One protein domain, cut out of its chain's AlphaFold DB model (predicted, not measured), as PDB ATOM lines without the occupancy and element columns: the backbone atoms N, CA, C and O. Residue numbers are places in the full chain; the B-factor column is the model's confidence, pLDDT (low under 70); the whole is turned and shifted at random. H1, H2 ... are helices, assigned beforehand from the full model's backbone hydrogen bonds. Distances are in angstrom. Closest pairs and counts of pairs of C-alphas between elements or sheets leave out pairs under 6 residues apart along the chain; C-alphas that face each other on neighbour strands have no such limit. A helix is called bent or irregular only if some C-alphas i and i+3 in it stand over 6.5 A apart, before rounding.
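This is residues 4 to 83 of the 84 residues of an uncharacterized protein of Jeotgalicoccus meleagridis (UniProt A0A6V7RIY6). One very long helix, H1, runs nearly straight and makes a rod; its residues 4 to 36 stick out free, while beyond its other end H2 folds back beside it and short H3 packs on H2. The printed part has 80 residues, 68 of them in the named helices H1, H2 and H3, in that order along the chain, with no named strand; its class is all helix, and it is extended, with a radius of gyration of the C-alphas of 23.2 A and spans of 78 by 19 by 18 A.

H1, residues 4 to 52, one helix by its hydrogen bonds, is bent: C-alphas 23 and 26 are 6.6 A apart. Arm H1a, residues 4 to 23, begins at C-alpha 4 (162.159, 106.949, 187.464) and measures 29.1 A; arm H1b, residues 26 to 52, 38.6 A. H2 is residues 57 to 69, 18.4 A. H3, residues 77 to 82, 9.1 A, is irregular, C-alphas 78 and 81 being 9.0 A apart; it ends at C-alpha 82 (102.039, 95.024, 158.039).

H1b, by residues 44 to 52 alone, touches H2 in a helical hairpin, opposite ways at a shallow tilt of 25 degrees; the closest C-alphas, of Ser 52 and Leu 60, are 6.3 A apart. H2, by residues 60 to 65 alone, touches H3 at a steep tilt of 63 degrees; the closest C-alphas, of Ala 61 and Leu 82, are 5.0 A apart. H1b and H3 are apart. Every O i to N i+4 pair is within hydrogen-bond range in H1a, H1b and H2; H3 has 0 of 2, but 2 of 3 O i to N i+3 pairs.

The farthest C-alphas, of Lys 4 and Ser 56, are 78.3 A apart. The printed part has no cut and no long link; pLDDT is under 70 at residues 4 to 6.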
ATOM      1  N   LYS A   4     162.650 108.294 187.788       60.22
ATOM      2  CA  LYS A   4     162.159 106.949 187.464       60.22
ATOM      3  C   LYS A   4     160.741 106.682 187.980       60.22
ATOM      4  O   LYS A   4     159.991 105.977 187.320       60.22
ATOM      5  N   GLY A   5     160.364 107.254 189.128       62.62
ATOM      6  CA  GLY A   5     159.015 107.092 189.682       62.62
ATOM      7  C   GLY A   5     157.967 107.862 188.880       62.62
ATOM      8  O   GLY A   5     156.919 107.318 188.557       62.62
ATOM      9  N   PHE A   6     158.283 109.098 188.488       69.69
ATOM     10  CA  PHE A   6     157.390 109.958 187.705       69.69
ATOM     11  C   PHE A   6     157.043 109.349 186.333       69.69
ATOM     12  O   PHE A   6     155.878 109.324 185.954       69.69
ATOM     13  N   LEU A   7     158.032 108.768 185.645       75.12
ATOM     14  CA  LEU A   7     157.838 108.100 184.351       75.12
ATOM     15  C   LEU A   7     156.967 106.832 184.444       75.12
ATOM     16  O   LEU A   7     156.216 106.531 183.522       75.12
ATOM     17  N   LEU A   8     157.040 106.095 185.560       81.81
ATOM     18  CA  LEU A   8     156.198 104.917 185.797       81.81
ATOM     19  C   LEU A   8     154.729 105.299 186.010       81.81
ATOM     20  O   LEU A   8     153.849 104.661 185.439       81.81
ATOM     21  N   TYR A   9     154.460 106.346 186.796       85.38
ATOM     22  CA  TYR A   9     153.093 106.833 187.006       85.38
ATOM     23  C   TYR A   9     152.465 107.354 185.715       85.38
ATOM     24  O   TYR A   9     151.311 107.034 185.438       85.38
ATOM     25  N   ASP A  10     153.230 108.093 184.912       86.19
ATOM     26  CA  ASP A  10     152.763 108.603 183.622       86.19
ATOM     27  C   ASP A  10     152.443 107.459 182.644       86.19
ATOM     28  O   ASP A  10     151.375 107.432 182.038       86.19
ATOM     29  N   SER A  11     153.295 106.428 182.593       88.81
ATOM     30  CA  SER A  11     153.057 105.242 181.761       88.81
ATOM     31  C   SER A  11     151.842 104.416 182.205       88.81
ATOM     32  O   SER A  11     151.144 103.847 181.363       88.81
ATOM     33  N   ILE A  12     151.579 104.312 183.512       91.56
ATOM     34  CA  ILE A  12     150.390 103.619 184.034       91.56
ATOM     35  C   ILE A  12     149.132 104.434 183.724       91.56
ATOM     36  O   ILE A  12     148.121 103.874 183.297       91.56
ATOM     37  N   LEU A  13     149.198 105.757 183.892       91.81
ATOM     38  CA  LEU A  13     148.097 106.659 183.575       91.81
ATOM     39  C   LEU A  13     147.752 106.606 182.081       91.81
ATOM     40  O   LEU A  13     146.582 106.442 181.734       91.81
ATOM     41  N   SER A  14     148.750 106.664 181.192       92.69
ATOM     42  CA  SER A  14     148.532 106.566 179.746       92.69
ATOM     43  C   SER A  14     147.929 105.217 179.348       92.69
ATOM     44  O   SER A  14     147.053 105.160 178.486       92.69
ATOM     45  N   MET A  15     148.352 104.129 180.002       93.12
ATOM     46  CA  MET A  15     147.796 102.796 179.774       93.12
ATOM     47  C   MET A  15     146.325 102.711 180.206       93.12
ATOM     48  O   MET A  15     145.503 102.183 179.460       93.12
ATOM     49  N   LEU A  16     145.969 103.274 181.365       94.50
ATOM     50  CA  LEU A  16     144.581 103.328 181.833       94.50
ATOM     51  C   LEU A  16     143.686 104.131 180.883       94.50
ATOM     52  O   LEU A  16     142.603 103.669 180.527       94.50
ATOM     53  N   VAL A  17     144.151 105.296 180.425       93.56
ATOM     54  CA  VAL A  17     143.418 106.114 179.446       93.56
ATOM     55  C   VAL A  17     143.211 105.341 178.142       93.56
ATOM     56  O   VAL A  17     142.102 105.317 177.610       93.56
ATOM     57  N   PHE A  18     144.241 104.651 177.650       94.81
ATOM     58  CA  PHE A  18     144.147 103.852 176.430       94.81
ATOM     59  C   PHE A  18     143.137 102.704 176.549       94.81
ATOM     60  O   PHE A  18     142.342 102.488 175.637       94.81
ATOM     61  N   ILE A  19     143.120 102.005 177.687       95.00
ATOM     62  CA  ILE A  19     142.149 100.940 177.966       95.00
ATOM     63  C   ILE A  19     140.719 101.491 177.931       95.00
ATOM     64  O   ILE A  19     139.852 100.901 177.287       95.00
ATOM     65  N   ILE A  20     140.476 102.640 178.568       93.81
ATOM     66  CA  ILE A  20     139.155 103.286 178.575       93.81
ATOM     67  C   ILE A  20     138.729 103.666 177.153       93.81
ATOM     68  O   ILE A  20     137.603 103.377 176.751       93.81
ATOM     69  N   ILE A  21     139.627 104.258 176.358       92.69
ATOM     70  CA  ILE A  21     139.342 104.610 174.959       92.69
ATOM     71  C   ILE A  21     138.994 103.358 174.144       92.69
ATOM     72  O   ILE A  21     138.012 103.361 173.402       92.69
ATOM     73  N   MET A  22     139.755 102.275 174.310       93.62
ATOM     74  CA  MET A  22     139.501 101.016 173.607       93.62
ATOM     75  C   MET A  22     138.167 100.378 174.005       93.62
ATOM     76  O   MET A  22     137.490  99.814 173.148       93.62
ATOM     77  N   MET A  23     137.741 100.515 175.264       92.12
ATOM     78  CA  MET A  23     136.404 100.090 175.696       92.12
ATOM     79  C   MET A  23     135.285 100.957 175.108       92.12
ATOM     80  O   MET A  23     134.197 100.453 174.837       92.12
ATOM     81  N   LEU A  24     135.531 102.253 174.895       93.06
ATOM     82  CA  LEU A  24     134.539 103.181 174.348       93.06
ATOM     83  C   LEU A  24     134.361 103.048 172.831       93.06
ATOM     84  O   LEU A  24     133.275 103.311 172.318       93.06
ATOM     85  N   LEU A  25     135.394 102.617 172.104       91.75
ATOM     86  CA  LEU A  25     135.354 102.458 170.649       91.75
ATOM     87  C   LEU A  25     134.160 101.616 170.137       91.75
ATOM     88  O   LEU A  25     133.426 102.112 169.278       91.75
ATOM     89  N   PRO A  26     133.890 100.392 170.644       91.31
ATOM     90  CA  PRO A  26     132.731  99.614 170.205       91.31
ATOM     91  C   PRO A  26     131.402 100.294 170.551       91.31
ATOM     92  O   PRO A  26     130.462 100.213 169.762       91.31
ATOM     93  N   ALA A  27     131.324 101.008 171.679       89.56
ATOM     94  CA  ALA A  27     130.123 101.750 172.055       89.56
ATOM     95  C   ALA A  27     129.817 102.870 171.048       89.56
ATOM     96  O   ALA A  27     128.672 103.021 170.627       89.56
ATOM     97  N   PHE A  28     130.836 103.603 170.587       91.69
ATOM     98  CA  PHE A  28     130.668 104.612 169.538       91.69
ATOM     99  C   PHE A  28     130.220 104.008 168.203       91.69
ATOM    100  O   PHE A  28     129.345 104.571 167.541       91.69
ATOM    101  N   LEU A  29     130.770 102.852 167.816       91.56
ATOM    102  CA  LEU A  29     130.346 102.154 166.599       91.56
ATOM    103  C   LEU A  29     128.883 101.702 166.682       91.56
ATOM    104  O   LEU A  29     128.124 101.916 165.735       91.56
ATOM    105  N   MET A  30     128.469 101.141 167.822       90.12
ATOM    106  CA  MET A  30     127.075 100.752 168.053       90.12
ATOM    107  C   MET A  30     126.135 101.958 168.022       90.12
ATOM    108  O   MET A  30     125.111 101.901 167.349       90.12
ATOM    109  N   LEU A  31     126.488 103.071 168.675       91.75
ATOM    110  CA  LEU A  31     125.686 104.298 168.637       91.75
ATOM    111  C   LEU A  31     125.509 104.825 167.207       91.75
ATOM    112  O   LEU A  31     124.401 105.199 166.827       91.75
ATOM    113  N   GLY A  32     126.570 104.800 166.396       89.44
ATOM    114  CA  GLY A  32     126.493 105.194 164.988       89.44
ATOM    115  C   GLY A  32     125.560 104.295 164.169       89.44
ATOM    116  O   GLY A  32     124.753 104.791 163.381       89.44
ATOM    117  N   GLN A  33     125.620 102.978 164.385       86.81
ATOM    118  CA  GLN A  33     124.693 102.035 163.753       86.81
ATOM    119  C   GLN A  33     123.247 102.266 164.211       86.81
ATOM    120  O   GLN A  33     122.342 102.285 163.378       86.81
ATOM    121  N   MET A  34     123.020 102.499 165.506       87.81
ATOM    122  CA  MET A  34     121.689 102.778 166.049       87.81
ATOM    123  C   MET A  34     121.096 104.072 165.490       87.81
ATOM    124  O   MET A  34     119.911 104.083 165.159       87.81
ATOM    125  N   ASP A  35     121.886 105.139 165.338       89.75
ATOM    126  CA  ASP A  35     121.419 106.397 164.739       89.75
ATOM    127  C   ASP A  35     120.997 106.195 163.276       89.75
ATOM    128  O   ASP A  35     119.912 106.617 162.870       89.75
ATOM    129  N   LYS A  36     121.809 105.469 162.495       88.62
ATOM    130  CA  LYS A  36     121.478 105.139 161.103       88.62
ATOM    131  C   LYS A  36     120.175 104.338 161.013       88.62
ATOM    132  O   LYS A  36     119.248 104.763 160.324       88.62
ATOM    133  N   THR A  37     120.071 103.238 161.757       88.44
ATOM    134  CA  THR A  37     118.871 102.391 161.774       88.44
ATOM    135  C   THR A  37     117.641 103.158 162.263       88.44
ATOM    136  O   THR A  37     116.544 102.969 161.744       88.44
ATOM    137  N   SER A  38     117.795 104.057 163.239       88.62
ATOM    138  CA  SER A  38     116.684 104.873 163.749       88.62
ATOM    139  C   SER A  38     116.158 105.846 162.696       88.62
ATOM    140  O   SER A  38     114.944 106.015 162.576       88.62
ATOM    141  N   LYS A  39     117.042 106.451 161.892       90.56
ATOM    142  CA  LYS A  39     116.642 107.321 160.775       90.56
ATOM    143  C   LYS A  39     115.923 106.547 159.673       90.56
ATOM    144  O   LYS A  39     114.877 107.006 159.220       90.56
ATOM    145  N   GLU A  40     116.438 105.380 159.287       89.12
ATOM    146  CA  GLU A  40     115.794 104.497 158.300       89.12
ATOM    147  C   GLU A  40     114.393 104.068 158.770       89.12
ATOM    148  O   GLU A  40     113.411 104.215 158.036       89.12
ATOM    149  N   LYS A  41     114.260 103.649 160.037       89.69
ATOM    150  CA  LYS A  41     112.962 103.328 160.657       89.69
ATOM    151  C   LYS A  41     111.994 104.505 160.616       89.69
ATOM    152  O   LYS A  41     110.848 104.349 160.199       89.69
ATOM    153  N   LEU A  42     112.450 105.692 161.018       91.44
ATOM    154  CA  LEU A  42     111.615 106.891 161.045       91.44
ATOM    155  C   LEU A  42     111.097 107.264 159.650       91.44
ATOM    156  O   LEU A  42     109.922 107.596 159.502       91.44
ATOM    157  N   GLN A  43     111.956 107.204 158.629       91.69
ATOM    158  CA  GLN A  43     111.567 107.481 157.244       91.69
ATOM    159  C   GLN A  43     110.524 106.479 156.746       91.69
ATOM    160  O   GLN A  43     109.519 106.880 156.165       91.69
ATOM    161  N   THR A  44     110.727 105.201 157.048       89.88
ATOM    162  CA  THR A  44     109.836 104.110 156.643       89.88
ATOM    163  C   THR A  44     108.451 104.237 157.257       89.88
ATOM    164  O   THR A  44     107.448 104.188 156.551       89.88
ATOM    165  N   TYR A  45     108.375 104.462 158.569       89.44
ATOM    166  CA  TYR A  45     107.090 104.641 159.244       89.44
ATOM    167  C   TYR A  45     106.375 105.911 158.810       89.44
ATOM    168  O   TYR A  45     105.150 105.924 158.708       89.44
ATOM    169  N   ARG A  46     107.126 106.974 158.509       91.62
ATOM    170  CA  ARG A  46     106.545 108.187 157.943       91.62
ATOM    171  C   ARG A  46     105.934 107.925 156.567       91.62
ATOM    172  O   ARG A  46     104.843 108.417 156.306       91.62
ATOM    173  N   ASP A  47     106.617 107.178 155.706       90.81
ATOM    174  CA  ASP A  47     106.098 106.833 154.381       90.81
ATOM    175  C   ASP A  47     104.855 105.937 154.472       90.81
ATOM    176  O   ASP A  47     103.828 106.254 153.873       90.81
ATOM    177  N   LEU A  48     104.886 104.909 155.325       89.62
ATOM    178  CA  LEU A  48     103.721 104.073 155.638       89.62
ATOM    179  C   LEU A  48     102.522 104.895 156.116       89.62
ATOM    180  O   LEU A  48     101.415 104.704 155.620       89.62
ATOM    181  N   TYR A  49     102.742 105.841 157.030       90.44
ATOM    182  CA  TYR A  49     101.691 106.740 157.503       90.44
ATOM    183  C   TYR A  49     101.135 107.630 156.385       90.44
ATOM    184  O   TYR A  49      99.931 107.830 156.280       90.44
ATOM    185  N   MET A  50     101.994 108.169 155.517       92.50
ATOM    186  CA  MET A  50     101.521 108.968 154.386       92.50
ATOM    187  C   MET A  50     100.700 108.121 153.413       92.50
ATOM    188  O   MET A  50      99.706 108.601 152.880       92.50
ATOM    189  N   LYS A  51     101.085 106.864 153.197       90.62
ATOM    190  CA  LYS A  51     100.389 105.932 152.306       90.62
ATOM    191  C   LYS A  51      99.069 105.444 152.886       90.62
ATOM    192  O   LYS A  51      98.107 105.339 152.133       90.62
ATOM    193  N   SER A  52      98.973 105.271 154.204       90.25
ATOM    194  CA  SER A  52      97.713 104.909 154.865       90.25
ATOM    195  C   SER A  52      96.621 105.973 154.723       90.25
ATOM    196  O   SER A  52      95.458 105.686 154.966       90.25
ATOM    197  N   LEU A  53      96.967 107.209 154.342       92.06
ATOM    198  CA  LEU A  53      95.984 108.264 154.066       92.06
ATOM    199  C   LEU A  53      95.297 108.112 152.700       92.06
ATOM    200  O   LEU A  53      94.261 108.736 152.482       92.06
ATOM    201  N   TYR A  54      95.878 107.338 151.779       91.44
ATOM    202  CA  TYR A  54      95.418 107.248 150.387       91.44
ATOM    203  C   TYR A  54      95.174 105.815 149.900       91.44
ATOM    204  O   TYR A  54      94.519 105.647 148.875       91.44
ATOM    205  N   LEU A  55      95.707 104.806 150.591       91.94
ATOM    206  CA  LEU A  55      95.541 103.391 150.260       91.94
ATOM    207  C   LEU A  55      94.461 102.744 151.124       91.94
ATOM    208  O   LEU A  55      94.270 103.124 152.279       91.94
ATOM    209  N   SER A  56      93.795 101.733 150.570       89.94
ATOM    210  CA  SER A  56      92.981 100.811 151.365       89.94
ATOM    211  C   SER A  56      93.854  99.927 152.266       89.94
ATOM    212  O   SER A  56      95.050  99.760 152.020       89.94
ATOM    213  N   ASP A  57      93.262  99.327 153.302       86.69
ATOM    214  CA  ASP A  57      93.996  98.485 154.260       86.69
ATOM    215  C   ASP A  57      94.705  97.292 153.587       86.69
ATOM    216  O   ASP A  57      95.822  96.936 153.967       86.69
ATOM    217  N   GLU A  58      94.095  96.695 152.555       87.50
ATOM    218  CA  GLU A  58      94.687  95.588 151.788       87.50
ATOM    219  C   GLU A  58      95.887  96.045 150.946       87.50
ATOM    220  O   GLU A  58      96.940  95.401 150.948       87.50
ATOM    221  N   GLU A  59      95.764  97.187 150.263       89.25
ATOM    222  CA  GLU A  59      96.851  97.773 149.471       89.25
ATOM    223  C   GLU A  59      98.009  98.226 150.363       89.25
ATOM    224  O   GLU A  59      99.176  98.030 150.019       89.25
ATOM    225  N   LEU A  60      97.697  98.783 151.534       88.69
ATOM    226  CA  LEU A  60      98.686  99.193 152.522       88.69
ATOM    227  C   LEU A  60      99.458  97.991 153.075       88.69
ATOM    228  O   LEU A  60     100.677  98.072 153.205       88.69
ATOM    229  N   ALA A  61      98.777  96.878 153.361       87.81
ATOM    230  CA  ALA A  61      99.417  95.650 153.829       87.81
ATOM    231  C   ALA A  61     100.315  95.008 152.759       87.81
ATOM    232  O   ALA A  61     101.364  94.450 153.080       87.81
ATOM    233  N   SER A  62      99.940  95.095 151.480       89.19
ATOM    234  CA  SER A  62     100.809  94.648 150.385       89.19
ATOM    235  C   SER A  62     102.045  95.545 150.261       89.19
ATOM    236  O   SER A  62     103.171  95.054 150.180       89.19
ATOM    237  N   TYR A  63     101.836  96.862 150.298       89.56
ATOM    238  CA  TYR A  63     102.892  97.867 150.202       89.56
ATOM    239  C   TYR A  63     103.893  97.780 151.362       89.56
ATOM    240  O   TYR A  63     105.104  97.865 151.162       89.56
ATOM    241  N   SER A  64     103.404  97.570 152.587       88.56
ATOM    242  CA  SER A  64     104.255  97.457 153.769       88.56
ATOM    243  C   SER A  64     105.171  96.239 153.691       88.56
ATOM    244  O   SER A  64     106.366  96.363 153.953       88.56
ATOM    245  N   LYS A  65     104.651  95.082 153.263       88.06
ATOM    246  CA  LYS A  65     105.441  93.854 153.094       88.06
ATOM    247  C   LYS A  65     106.541  94.017 152.052       88.06
ATOM    248  O   LYS A  65     107.669  93.590 152.293       88.06
ATOM    249  N   GLU A  66     106.238  94.674 150.933       87.81
ATOM    250  CA  GLU A  66     107.228  94.988 149.901       87.81
ATOM    251  C   GLU A  66     108.338  95.883 150.461       87.81
ATOM    252  O   GLU A  66     109.515  95.536 150.358       87.81
ATOM    253  N   ILE A  67     107.986  96.973 151.150       88.19
ATOM    254  CA  ILE A  67     108.988  97.855 151.754       88.19
ATOM    255  C   ILE A  67     109.854  97.099 152.757       88.19
ATOM    256  O   ILE A  67     111.078  97.167 152.666       88.19
ATOM    257  N   PHE A  68     109.253  96.389 153.713       87.81
ATOM    258  CA  PHE A  68     110.008  95.695 154.757       87.81
ATOM    259  C   PHE A  68     110.895  94.572 154.205       87.81
ATOM    260  O   PHE A  68     111.920  94.277 154.813       87.81
ATOM    261  N   SER A  69     110.579  94.004 153.036       82.94
ATOM    262  CA  SER A  69     111.439  93.019 152.363       82.94
ATOM    263  C   SER A  69     112.756  93.605 151.831       82.94
ATOM    264  O   SER A  69     113.750  92.889 151.703       82.94
ATOM    265  N   HIS A  70     112.788  94.912 151.558       79.25
ATOM    266  CA  HIS A  70     113.955  95.619 151.024       79.25
ATOM    267  C   HIS A  70     114.763  96.365 152.095       79.25
ATOM    268  O   HIS A  70     115.775  96.996 151.782       79.25
ATOM    269  N   GLN A  71     114.332  96.311 153.356       79.75
ATOM    270  CA  GLN A  71     114.909  97.090 154.450       79.75
ATOM    271  C   GLN A  71     115.980  96.307 155.209       79.75
ATOM    272  O   GLN A  71     115.897  95.096 155.396       79.75
ATOM    273  N   SER A  72     116.974  97.029 155.724       75.12
ATOM    274  CA  SER A  72     118.052  96.491 156.563       75.12
ATOM    275  C   SER A  72     117.644  96.225 158.014       75.12
ATOM    276  O   SER A  72     118.465  95.733 158.789       75.12
ATOM    277  N   PHE A  73     116.415  96.567 158.414       80.06
ATOM    278  CA  PHE A  73     115.956  96.451 159.795       80.06
ATOM    279  C   PHE A  73     114.732  95.544 159.933       80.06
ATOM    280  O   PHE A  73     113.867  95.488 159.065       80.06
ATOM    281  N   THR A  74     114.639  94.870 161.077       82.75
ATOM    282  CA  THR A  74     113.513  93.994 161.413       82.75
ATOM    283  C   THR A  74     112.246  94.803 161.676       82.75
ATOM    284  O   THR A  74     112.271  95.756 162.467       82.75
ATOM    285  N   CYS A  75     111.150  94.410 161.023       82.06
ATOM    286  CA  CYS A  75     109.820  94.951 161.273       82.06
ATOM    287  C   CYS A  75     109.411  94.699 162.734       82.06
ATOM    288  O   CYS A  75     109.720  93.650 163.292       82.06
ATOM    289  N   ASP A  76     108.790  95.688 163.378       82.50
ATOM    290  CA  ASP A  76     108.364  95.578 164.777       82.50
ATOM    291  C   ASP A  76     107.107  94.704 164.866       82.50
ATOM    292  O   ASP A  76     106.113  95.005 164.207       82.50
ATOM    293  N   ASP A  77     107.120  93.667 165.708       79.75
ATOM    294  CA  ASP A  77     105.995  92.735 165.894       79.75
ATOM    295  C   ASP A  77     104.669  93.452 166.209       79.75
ATOM    296  O   ASP A  77     103.583  92.954 165.905       79.75
ATOM    297  N   ARG A  78     104.733  94.664 166.779       82.75
ATOM    298  CA  ARG A  78     103.561  95.511 167.054       82.75
ATOM    299  C   ARG A  78     102.816  95.965 165.797       82.75
ATOM    300  O   ARG A  78     101.658  96.361 165.908       82.75
ATOM    301  N   LEU A  79     103.462  95.943 164.632       79.00
ATOM    302  CA  LEU A  79     102.867  96.284 163.334       79.00
ATOM    303  C   LEU A  79     102.078  95.116 162.725       79.00
ATOM    304  O   LEU A  79     101.351  95.322 161.754       79.00
ATOM    305  N   GLY A  80     102.174  93.916 163.308       82.69
ATOM    306  CA  GLY A  80     101.319  92.773 162.994       82.69
ATOM    307  C   GLY A  80     101.248  92.463 161.499       82.69
ATOM    308  O   GLY A  80     102.247  92.106 160.883       82.69
ATOM    309  N   SER A  81     100.057  92.617 160.913       77.94
ATOM    310  CA  SER A  81      99.761  92.293 159.508       77.94
ATOM    311  C   SER A  81     100.555  93.100 158.476       77.94
ATOM    312  O   SER A  81     100.563  92.727 157.301       77.94
ATOM    313  N   LEU A  82     101.206  94.188 158.898       79.06
ATOM    314  CA  LEU A  82     102.039  95.024 158.039       79.06
ATOM    315  C   LEU A  82     103.464  94.470 157.867       79.06
ATOM    316  O   LEU A  82     104.157  94.886 156.938       79.06
ATOM    317  N   CYS A  83     103.899  93.551 158.731       80.69
ATOM    318  CA  CYS A  83     105.188  92.875 158.605       80.69
ATOM    319  C   CYS A  83     105.105  91.671 157.638       80.69
ATOM    320  O   CYS A  83     104.023  91.094 157.479       80.69
TER     321      CYS A  83